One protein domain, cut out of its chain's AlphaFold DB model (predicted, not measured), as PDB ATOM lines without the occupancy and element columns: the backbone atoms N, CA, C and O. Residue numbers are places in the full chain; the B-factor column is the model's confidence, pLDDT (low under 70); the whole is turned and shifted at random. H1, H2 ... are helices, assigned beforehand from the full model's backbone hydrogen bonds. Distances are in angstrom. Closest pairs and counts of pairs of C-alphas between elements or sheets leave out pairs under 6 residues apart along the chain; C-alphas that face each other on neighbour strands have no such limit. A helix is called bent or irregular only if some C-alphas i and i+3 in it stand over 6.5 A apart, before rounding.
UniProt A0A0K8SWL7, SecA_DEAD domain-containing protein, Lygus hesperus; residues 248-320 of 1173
ATOM      1  N   PRO A 248     -25.919  33.774  19.894       77.50
ATOM      2  CA  PRO A 248     -25.411  32.855  18.883       77.50
ATOM      3  C   PRO A 248     -23.961  32.451  19.197       77.50
ATOM      4  O   PRO A 248     -23.129  33.300  19.516       77.50
ATOM      5  N   SER A 249     -23.640  31.162  19.037       77.56
ATOM      6  CA  SER A 249     -22.295  30.606  19.287       77.56
ATOM      7  C   SER A 249     -21.194  31.254  18.440       77.56
ATOM      8  O   SER A 249     -20.033  31.275  18.840       77.56
ATOM      9  N   VAL A 250     -21.567  31.823  17.291       73.12
ATOM     10  CA  VAL A 250     -20.669  32.487  16.334       73.12
ATOM     11  C   VAL A 250     -20.191  33.867  16.827       73.12
ATOM     12  O   VAL A 250     -19.229  34.406  16.290       73.12
ATOM     13  N   LEU A 251     -20.808  34.442  17.871       75.56
ATOM     14  CA  LEU A 251     -20.428  35.743  18.449       75.56
ATOM     15  C   LEU A 251     -19.970  35.607  19.916       75.56
ATOM     16  O   LEU A 251     -20.631  36.120  20.821       75.56
ATOM     17  N   PRO A 252     -18.813  34.976  20.194       77.75
ATOM     18  CA  PRO A 252     -18.326  34.788  21.564       77.75
ATOM     19  C   PRO A 252     -18.035  36.114  22.286       77.75
ATOM     20  O   PRO A 252     -18.187  36.197  23.504       77.75
ATOM     21  N   LYS A 253     -17.683  37.181  21.553       79.56
ATOM     22  CA  LYS A 253     -17.481  38.517  22.138       79.56
ATOM     23  C   LYS A 253     -18.763  39.120  22.717       79.56
ATOM     24  O   LYS A 253     -18.683  39.799  23.730       79.56
ATOM     25  N   LEU A 254     -19.935  38.799  22.159       82.81
ATOM     26  CA  LEU A 254     -21.218  39.235  22.718       82.81
ATOM     27  C   LEU A 254     -21.446  38.631  24.113       82.81
ATOM     28  O   LEU A 254     -21.888  39.327  25.025       82.81
ATOM     29  N   ILE A 255     -21.088  37.354  24.291       83.62
ATOM     30  CA  ILE A 255     -21.135  36.675  25.594       83.62
ATOM     31  C   ILE A 255     -20.158  37.346  26.568       83.62
ATOM     32  O   ILE A 255     -20.532  37.632  27.706       83.62
ATOM     33  N   ALA A 256     -18.941  37.663  26.107       83.56
ATOM     34  CA  ALA A 256     -17.957  38.390  26.908       83.56
ATOM     35  C   ALA A 256     -18.494  39.764  27.355       83.56
ATOM     36  O   ALA A 256     -18.510  40.042  28.552       83.56
ATOM     37  N   SER A 257     -19.057  40.569  26.447       83.56
ATOM     38  CA  SER A 257     -19.647  41.869  26.794       83.56
ATOM     39  C   SER A 257     -20.793  41.748  27.804       83.56
ATOM     40  O   SER A 257     -20.837  42.509  28.764       83.56
ATOM     41  N   ILE A 258     -21.688  40.762  27.665       84.69
ATOM     42  CA  ILE A 258     -22.770  40.518  28.643       84.69
ATOM     43  C   ILE A 258     -22.212  40.133  30.021       84.69
ATOM     44  O   ILE A 258     -22.779  40.514  31.052       84.69
ATOM     45  N   SER A 259     -21.109  39.381  30.049       81.31
ATOM     46  CA  SER A 259     -20.446  38.980  31.291       81.31
ATOM     47  C   SER A 259     -19.762  40.153  32.006       81.31
ATOM     48  O   SER A 259     -19.789  40.207  33.236       81.31
ATOM     49  N   GLU A 260     -19.223  41.112  31.246       81.06
ATOM     50  CA  GLU A 260     -18.503  42.290  31.747       81.06
ATOM     51  C   GLU A 260     -19.436  43.432  32.188       81.06
ATOM     52  O   GLU A 260     -19.059  44.254  33.025       81.06
ATOM     53  N   VAL A 261     -20.675  43.481  31.681       80.81
ATOM     54  CA  VAL A 261     -21.654  44.517  32.046       80.81
ATOM     55  C   VAL A 261     -22.004  44.444  33.533       80.81
ATOM     56  O   VAL A 261     -22.443  43.413  34.056       80.81
ATOM     57  N   ILE A 262     -21.900  45.592  34.206       76.06
ATOM     58  CA  ILE A 262     -22.257  45.766  35.618       76.06
ATOM     59  C   ILE A 262     -23.705  45.303  35.848       76.06
ATOM     60  O   ILE A 262     -24.619  45.685  35.115       76.06
ATOM     61  N   SER A 263     -23.918  44.507  36.902       69.31
ATOM     62  CA  SER A 263     -25.213  43.906  37.267       69.31
ATOM     63  C   SER A 263     -26.373  44.914  37.339       69.31
ATOM     64  O   SER A 263     -27.512  44.570  37.053       69.31
ATOM     65  N   ASP A 264     -26.090  46.181  37.628       69.12
ATOM     66  CA  ASP A 264     -27.097  47.241  37.713       69.12
ATOM     67  C   ASP A 264     -27.619  47.716  36.347       69.12
ATOM     68  O   ASP A 264     -28.720  48.258  36.267       69.12
ATOM     69  N   LYS A 265     -26.833  47.547  35.277       77.94
ATOM     70  CA  LYS A 265     -27.175  48.016  33.925       77.94
ATOM     71  C   LYS A 265     -27.758  46.913  33.045       77.94
ATOM     72  O   LYS A 265     -28.552  47.205  32.158       77.94
ATOM     73  N   ILE A 266     -27.437  45.647  33.320       81.19
ATOM     74  CA  ILE A 266     -27.930  44.506  32.526       81.19
ATOM     75  C   ILE A 266     -29.466  44.372  32.546       81.19
ATOM     76  O   ILE A 266     -30.048  43.778  31.646       81.19
ATOM     77  N   ILE A 267     -30.129  44.973  33.542       80.06
ATOM     78  CA  ILE A 267     -31.592  44.998  33.698       80.06
ATOM     79  C   ILE A 267     -32.285  45.697  32.512       80.06
ATOM     80  O   ILE A 267     -33.401  45.330  32.160       80.06
ATOM     81  N   TYR A 268     -31.622  46.669  31.876       80.75
ATOM     82  CA  TYR A 268     -32.171  47.397  30.726       80.75
ATOM     83  C   TYR A 268     -32.038  46.633  29.400       80.75
ATOM     84  O   TYR A 268     -32.585  47.067  28.391       80.75
ATOM     85  N   VAL A 269     -31.311  45.510  29.377       83.88
ATOM     86  CA  VAL A 269     -31.152  44.678  28.181       83.88
ATOM     87  C   VAL A 269     -32.246  43.618  28.172       83.88
ATOM     88  O   VAL A 269     -32.322  42.778  29.073       83.88
ATOM     89  N   SER A 270     -33.102  43.655  27.152       82.25
ATOM     90  CA  SER A 270     -34.166  42.671  26.969       82.25
ATOM     91  C   SER A 270     -33.699  41.482  26.127       82.25
ATOM     92  O   SER A 270     -32.711  41.546  25.394       82.25
ATOM     93  N   LYS A 271     -34.461  40.386  26.169       80.19
ATOM     94  CA  LYS A 271     -34.246  39.243  25.272       80.19
ATOM     95  C   LYS A 271     -34.367  39.633  23.794       80.19
ATOM     96  O   LYS A 271     -33.577  39.153  22.987       80.19
ATOM     97  N   ALA A 272     -35.308  40.518  23.458       78.44
ATOM     98  CA  ALA A 272     -35.503  41.000  22.091       78.44
ATOM     99  C   ALA A 272     -34.256  41.730  21.561       78.44
ATOM    100  O   ALA A 272     -33.921  41.588  20.387       78.44
ATOM    101  N   ASP A 273     -33.523  42.429  22.436       83.94
ATOM    102  CA  ASP A 273     -32.284  43.115  22.057       83.94
ATOM    103  C   ASP A 273     -31.168  42.146  21.653       83.94
ATOM    104  O   ASP A 273     -30.382  42.437  20.754       83.94
ATOM    105  N   ILE A 274     -31.124  40.967  22.278       85.31
ATOM    106  CA  ILE A 274     -30.163  39.909  21.940       85.31
ATOM    107  C   ILE A 274     -30.620  39.110  20.711       85.31
ATOM    108  O   ILE A 274     -29.794  38.725  19.883       85.31
ATOM    109  N   GLU A 275     -31.929  38.900  20.544       82.50
ATOM    110  CA  GLU A 275     -32.501  38.185  19.393       82.50
ATOM    111  C   GLU A 275     -32.178  38.859  18.051       82.50
ATOM    112  O   GLU A 275     -31.971  38.157  17.061       82.50
ATOM    113  N   VAL A 276     -32.027  40.190  18.012       84.56
ATOM    114  CA  VAL A 276     -31.547  40.907  16.814       84.56
ATOM    115  C   VAL A 276     -30.195  40.358  16.350       84.56
ATOM    116  O   VAL A 276     -30.029  40.067  15.168       84.56
ATOM    117  N   PHE A 277     -29.244  40.144  17.261       84.94
ATOM    118  CA  PHE A 277     -27.918  39.609  16.924       84.94
ATOM    119  C   PHE A 277     -27.954  38.127  16.561       84.94
ATOM    120  O   PHE A 277     -27.162  37.688  15.731       84.94
ATOM    121  N   HIS A 278     -28.887  37.362  17.133       80.69
ATOM    122  CA  HIS A 278     -29.126  35.982  16.719       80.69
ATOM    123  C   HIS A 278     -29.611  35.916  15.263       80.69
ATOM    124  O   HIS A 278     -29.055  35.166  14.461       80.69
ATOM    125  N   HIS A 279     -30.589  36.752  14.894       76.69
ATOM    126  CA  HIS A 279     -31.049  36.865  13.510       76.69
ATOM    127  C   HIS A 279     -29.925  37.332  12.580       76.69
ATOM    128  O   HIS A 279     -29.712  36.709  11.546       76.69
ATOM    129  N   LEU A 280     -29.156  38.358  12.957       81.38
ATOM    130  CA  LEU A 280     -28.017  38.835  12.165       81.38
ATOM    131  C   LEU A 280     -26.962  37.739  11.943       81.38
ATOM    132  O   LEU A 280     -26.553  37.516  10.807       81.38
ATOM    133  N   ALA A 281     -26.583  37.003  12.991       77.56
ATOM    134  CA  ALA A 281     -25.622  35.903  12.895       77.56
ATOM    135  C   ALA A 281     -26.129  34.743  12.024       77.56
ATOM    136  O   ALA A 281     -25.338  34.097  11.347       77.56
ATOM    137  N   SER A 282     -27.443  34.487  12.003       74.31
ATOM    138  CA  SER A 282     -28.028  33.448  11.142       74.31
ATOM    139  C   SER A 282     -27.965  33.777   9.645       74.31
ATOM    140  O   SER A 282     -28.046  32.874   8.815       74.31
ATOM    141  N   LEU A 283     -27.811  35.058   9.291       68.06
ATOM    142  CA  LEU A 283     -27.811  35.528   7.904       68.06
ATOM    143  C   LEU A 283     -26.436  35.427   7.228       68.06
ATOM    144  O   LEU A 283     -26.367  35.628   6.018       68.06
ATOM    145  N   THR A 284     -25.349  35.125   7.953       62.41
ATOM    146  CA  THR A 284     -23.989  35.191   7.393       62.41
ATOM    147  C   THR A 284     -23.150  33.950   7.720       62.41
ATOM    148  O   THR A 284     -23.041  33.514   8.863       62.41
ATOM    149  N   LYS A 285     -22.522  33.369   6.687       57.81
ATOM    150  CA  LYS A 285     -21.441  32.368   6.820       57.81
ATOM    151  C   LYS A 285     -20.050  32.980   6.600       57.81
ATOM    152  O   LYS A 285     -19.044  32.297   6.758       57.81
ATOM    153  N   GLU A 286     -19.996  34.250   6.206       59.50
ATOM    154  CA  GLU A 286     -18.782  34.946   5.782       59.50
ATOM    155  C   GLU A 286     -18.095  35.643   6.963       59.50
ATOM    156  O   GLU A 286     -18.703  36.430   7.693       59.50
ATOM    157  N   HIS A 287     -16.798  35.372   7.141       57.00
ATOM    158  CA  HIS A 287     -16.004  35.899   8.254       57.00
ATOM    159  C   HIS A 287     -15.887  37.433   8.265       57.00
ATOM    160  O   HIS A 287     -15.751  38.018   9.340       57.00
ATOM    161  N   CYS A 288     -15.976  38.094   7.107       59.25
ATOM    162  CA  CYS A 288     -15.851  39.549   6.977       59.25
ATOM    163  C   CYS A 288     -16.988  40.331   7.663       59.25
ATOM    164  O   CYS A 288     -16.784  41.472   8.068       59.25
ATOM    165  N   LEU A 289     -18.157  39.714   7.874       67.75
ATOM    166  CA  LEU A 289     -19.309  40.341   8.538       67.75
ATOM    167  C   LEU A 289     -19.332  40.117  10.060       67.75
ATOM    168  O   LEU A 289     -20.071  40.795  10.776       67.75
ATOM    169  N   LEU A 290     -18.494  39.215  10.586       70.44
ATOM    170  CA  LEU A 290     -18.402  38.973  12.030       70.44
ATOM    171  C   LEU A 290     -17.809  40.177  12.764       70.44
ATOM    172  O   LEU A 290     -18.346  40.585  13.791       70.44
ATOM    173  N   THR A 291     -16.772  40.807  12.210       70.12
ATOM    174  CA  THR A 291     -16.165  42.032  12.769       70.12
ATOM    175  C   THR A 291     -17.161  43.194  12.825       70.12
ATOM    176  O   THR A 291     -17.112  44.036  13.724       70.12
ATOM    177  N   PHE A 292     -18.125  43.224  11.905       74.88
ATOM    178  CA  PHE A 292     -19.211  44.191  11.932       74.88
ATOM    179  C   PHE A 292     -20.202  43.925  13.062       74.88
ATOM    180  O   PHE A 292     -20.499  44.837  13.837       74.88
ATOM    181  N   PHE A 293     -20.692  42.692  13.194       78.56
ATOM    182  CA  PHE A 293     -21.572  42.328  14.305       78.56
ATOM    183  C   PHE A 293     -20.878  42.524  15.656       78.56
ATOM    184  O   PHE A 293     -21.529  42.870  16.646       78.56
ATOM    185  N   GLU A 294     -19.550  42.390  15.686       74.88
ATOM    186  CA  GLU A 294     -18.731  42.784  16.823       74.88
ATOM    187  C   GLU A 294     -18.843  44.283  17.133       74.88
ATOM    188  O   GLU A 294     -19.211  44.661  18.241       74.88
ATOM    189  N   SER A 295     -18.623  45.148  16.141       77.25
ATOM    190  CA  SER A 295     -18.752  46.601  16.326       77.25
ATOM    191  C   SER A 295     -20.165  47.054  16.737       77.25
ATOM    192  O   SER A 295     -20.306  47.970  17.551       77.25
ATOM    193  N   LEU A 296     -21.213  46.392  16.231       81.06
ATOM    194  CA  LEU A 296     -22.606  46.725  16.537       81.06
ATOM    195  C   LEU A 296     -22.977  46.438  17.989       81.06
ATOM    196  O   LEU A 296     -23.616  47.280  18.626       81.06
ATOM    197  N   HIS A 297     -22.603  45.267  18.521       81.94
ATOM    198  CA  HIS A 297     -22.927  44.965  19.914       81.94
ATOM    199  C   HIS A 297     -22.085  45.806  20.874       81.94
ATOM    200  O   HIS A 297     -22.628  46.292  21.861       81.94
ATOM    201  N   CYS A 298     -20.816  46.089  20.552       81.12
ATOM    202  CA  CYS A 298     -20.028  47.069  21.303       81.12
ATOM    203  C   CYS A 298     -20.753  48.424  21.368       81.12
ATOM    204  O   CYS A 298     -20.884  49.002  22.443       81.12
ATOM    205  N   GLY A 299     -21.315  48.896  20.251       81.69
ATOM    206  CA  GLY A 299     -22.106  50.128  20.205       81.69
ATOM    207  C   GLY A 299     -23.370  50.113  21.079       81.69
ATOM    208  O   GLY A 299     -23.709  51.140  21.671       81.69
ATOM    209  N   LEU A 300     -24.048  48.964  21.201       85.06
ATOM    210  CA  LEU A 300     -25.175  48.776  22.125       85.06
ATOM    211  C   LEU A 300     -24.725  48.943  23.588       85.06
ATOM    212  O   LEU A 300     -25.376  49.657  24.352       85.06
ATOM    213  N   PHE A 301     -23.606  48.325  23.977       84.44
ATOM    214  CA  PHE A 301     -23.100  48.405  25.352       84.44
ATOM    215  C   PHE A 301     -22.456  49.760  25.675       84.44
ATOM    216  O   PHE A 301     -22.656  50.271  26.770       84.44
ATOM    217  N   GLU A 302     -21.816  50.429  24.711       83.19
ATOM    218  CA  GLU A 302     -21.381  51.827  24.859       83.19
ATOM    219  C   GLU A 302     -22.559  52.772  25.143       83.19
ATOM    220  O   GLU A 302     -22.435  53.737  25.902       83.19
ATOM    221  N   LYS A 303     -23.709  52.531  24.503       84.25
ATOM    222  CA  LYS A 303     -24.949  53.269  24.766       84.25
ATOM    223  C   LYS A 303     -25.492  52.929  26.153       84.25
ATOM    224  O   LYS A 303     -25.873  53.845  26.880       84.25
ATOM    225  N   LEU A 304     -25.475  51.650  26.534       84.25
ATOM    226  CA  LEU A 304     -25.840  51.207  27.879       84.25
ATOM    227  C   LEU A 304     -24.980  51.882  28.950       84.25
ATOM    228  O   LEU A 304     -25.487  52.282  29.998       84.25
ATOM    229  N   ASP A 305     -23.697  52.091  28.668       80.38
ATOM    230  CA  ASP A 305     -22.803  52.726  29.619       80.38
ATOM    231  C   ASP A 305     -23.108  54.198  29.879       80.38
ATOM    232  O   ASP A 305     -22.886  54.674  30.995       80.38
ATOM    233  N   LYS A 306     -23.686  54.883  28.892       80.75
ATOM    234  CA  LYS A 306     -24.089  56.292  28.972       80.75
ATOM    235  C   LYS A 306     -25.445  56.507  29.644       80.75
ATOM    236  O   LYS A 306     -25.797  57.653  29.911       80.75
ATOM    237  N   ILE A 307     -26.209  55.443  29.899       78.19
ATOM    238  CA  ILE A 307     -27.508  55.531  30.570       78.19
ATOM    239  C   ILE A 307     -27.303  55.794  32.065       78.19
ATOM    240  O   ILE A 307     -26.594  55.051  32.752       78.19
ATOM    241  N   ASP A 308     -27.950  56.845  32.575       71.06
ATOM    242  CA  ASP A 308     -27.990  57.111  34.009       71.06
ATOM    243  C   ASP A 308     -28.932  56.117  34.705       71.06
ATOM    244  O   ASP A 308     -30.047  55.839  34.269       71.06
ATOM    245  N   SER A 309     -28.480  55.615  35.849       65.75
ATOM    246  CA  SER A 309     -29.221  54.750  36.765       65.75
ATOM    247  C   SER A 309     -30.534  55.340  37.307       65.75
ATOM    248  O   SER A 309     -31.282  54.625  37.977       65.75
ATOM    249  N   SER A 310     -30.794  56.628  37.066       63.06
ATOM    250  CA  SER A 310     -32.015  57.343  37.449       63.06
ATOM    251  C   SER A 310     -33.141  57.271  36.402       63.06
ATOM    252  O   SER A 310     -34.293  57.556  36.740       63.06
ATOM    253  N   CYS A 311     -32.843  56.870  35.163       68.31
ATOM    254  CA  CYS A 311     -33.794  56.872  34.052       68.31
ATOM    255  C   CYS A 311     -34.860  55.758  34.160       68.31
ATOM    256  O   CYS A 311     -34.573  54.626  34.571       68.31
ATOM    257  N   SER A 312     -36.092  56.075  33.739       71.75
ATOM    258  CA  SER A 312     -37.220  55.135  33.714       71.75
ATOM    259  C   SER A 312     -37.025  54.046  32.644       71.75
ATOM    260  O   SER A 312     -36.651  54.378  31.516       71.75
ATOM    261  N   PRO A 313     -37.322  52.761  32.933       73.38
ATOM    262  CA  PRO A 313     -37.331  51.685  31.936       73.38
ATOM    263  C   PRO A 313     -38.157  51.986  30.688       73.38
ATOM    264  O   PRO A 313     -37.733  51.628  29.594       73.38
ATOM    265  N   SER A 314     -39.293  52.675  30.846       70.81
ATOM    266  CA  SER A 314     -40.194  53.058  29.747       70.81
ATOM    267  C   SER A 314     -39.542  53.953  28.696       70.81
ATOM    268  O   SER A 314     -39.949  53.939  27.540       70.81
ATOM    269  N   ASP A 315     -38.543  54.737  29.100       71.00
ATOM    270  CA  ASP A 315     -37.939  55.766  28.251       71.00
ATOM    271  C   ASP A 315     -36.696  55.233  27.522       71.00
ATOM    272  O   ASP A 315     -36.194  55.853  26.584       71.00
ATOM    273  N   ILE A 316     -36.189  54.081  27.968       73.88
ATOM    274  CA  ILE A 316     -34.936  53.476  27.509       73.88
ATOM    275  C   ILE A 316     -35.178  52.197  26.717       73.88
ATOM    276  O   ILE A 316     -34.505  51.971  25.712       73.88
ATOM    277  N   MET A 317     -36.069  51.333  27.205       75.44
ATOM    278  CA  MET A 317     -36.305  50.016  26.626       75.44
ATOM    279  C   MET A 317     -37.397  50.089  25.545       75.44
ATOM    280  O   MET A 317     -38.404  50.765  25.753       75.44
ATOM    281  N   PRO A 318     -37.255  49.358  24.425       78.12
ATOM    282  CA  PRO A 318     -36.137  48.475  24.081       78.12
ATOM    283  C   PRO A 318     -34.908  49.247  23.564       78.12
ATOM    284  O   PRO A 318     -35.024  50.333  22.993       78.12
ATOM    285  N   LEU A 319     -33.711  48.684  23.760       82.25
ATOM    286  CA  LEU A 319     -32.456  49.335  23.356       82.25
ATOM    287  C   LEU A 319     -32.191  49.232  21.847       82.25
ATOM    288  O   LEU A 319     -31.413  50.024  21.308       82.25
ATOM    289  N   SER A 320     -32.847  48.285  21.188       85.94
ATOM    290  CA  SER A 320     -32.828  48.010  19.757       85.94
ATOM    291  C   SER A 320     -34.239  47.661  19.265       85.94
ATOM    292  O   SER A 320     -35.196  47.635  20.036       85.94
TER     293      SER A 320
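AT A GLANCE: This is residues 248 to 320 of the 1173 residues of the protein "SecA_DEAD domain-containing protein" of Lygus hesperus (UniProt A0A0K8SWL7). Three helices run side by side along the length of the domain, with the long H3 as the shared partner: H1 and H2 each pack on H3 at a small angle, and their three centres make a triangle. H1 and H3 run one way and H2 runs back, while the small turn H4 sits beyond the end of H3, at the end of the domain where the H1 to H2 link also lies. The printed part has 73 residues with four named helices, H1, H2, H3 and H4 in that order, and no named strand; the class is all helix. It is compact, with a radius of gyration of the C-alphas of 12.8 A, and only just elongated, with spans of 41 by 21 by 16 A.

HOW THE PARTS SIT: Start at H1, residues 252 to 260, and look across to H3, residues 287 to 305. They touch, closest at the C-alphas of Leu 254 and His 297, 6.6 A apart, and H3 does so with residues 294 to 301 alone. They run the same way at a shallow tilt of 14 degrees. H2, residues 271 to 282, is apart from H1. H2 and H3 form a helical hairpin, opposite ways at a shallow tilt of 14 degrees. They touch through residues 277 to 281 of H2 and 290 to 297 of H3, closest at the C-alphas of Phe 277 and Phe 293, 7.4 A apart. H4, residues 313 to 316, is apart from H1, H2 and H3. In H1 every O i to N i+4 pair is within hydrogen-bond range, in H2 7 of 8 and in H3 13 of 15; H4 is too short for such a pair.

IN THESE COORDINATES: Find C-alpha 252 at (-18.326, 34.788, 21.564), where H1 begins its 12.6 A. H2 measures 16.5 A from C-alpha 271 to 282. H3 begins at C-alpha 287, (-16.004, 35.899, 8.254), and runs 28.0 A to C-alpha 305; it is neither bent nor irregular, but only just: C-alphas 288 and 291 are 6.3 A apart. H4 ends at C-alpha 316, (-34.936, 53.476, 27.509).

THE WHOLE: The C-alphas farthest apart, of Glu 286 and Ser 310, are 41.0 A apart. The printed part has no cut and no long link; H2 to H3 is tight. Mean pLDDT of the printed part is 76.8, and it is under 70 at residues 263 to 264, 283 to 289 and 309 to 311.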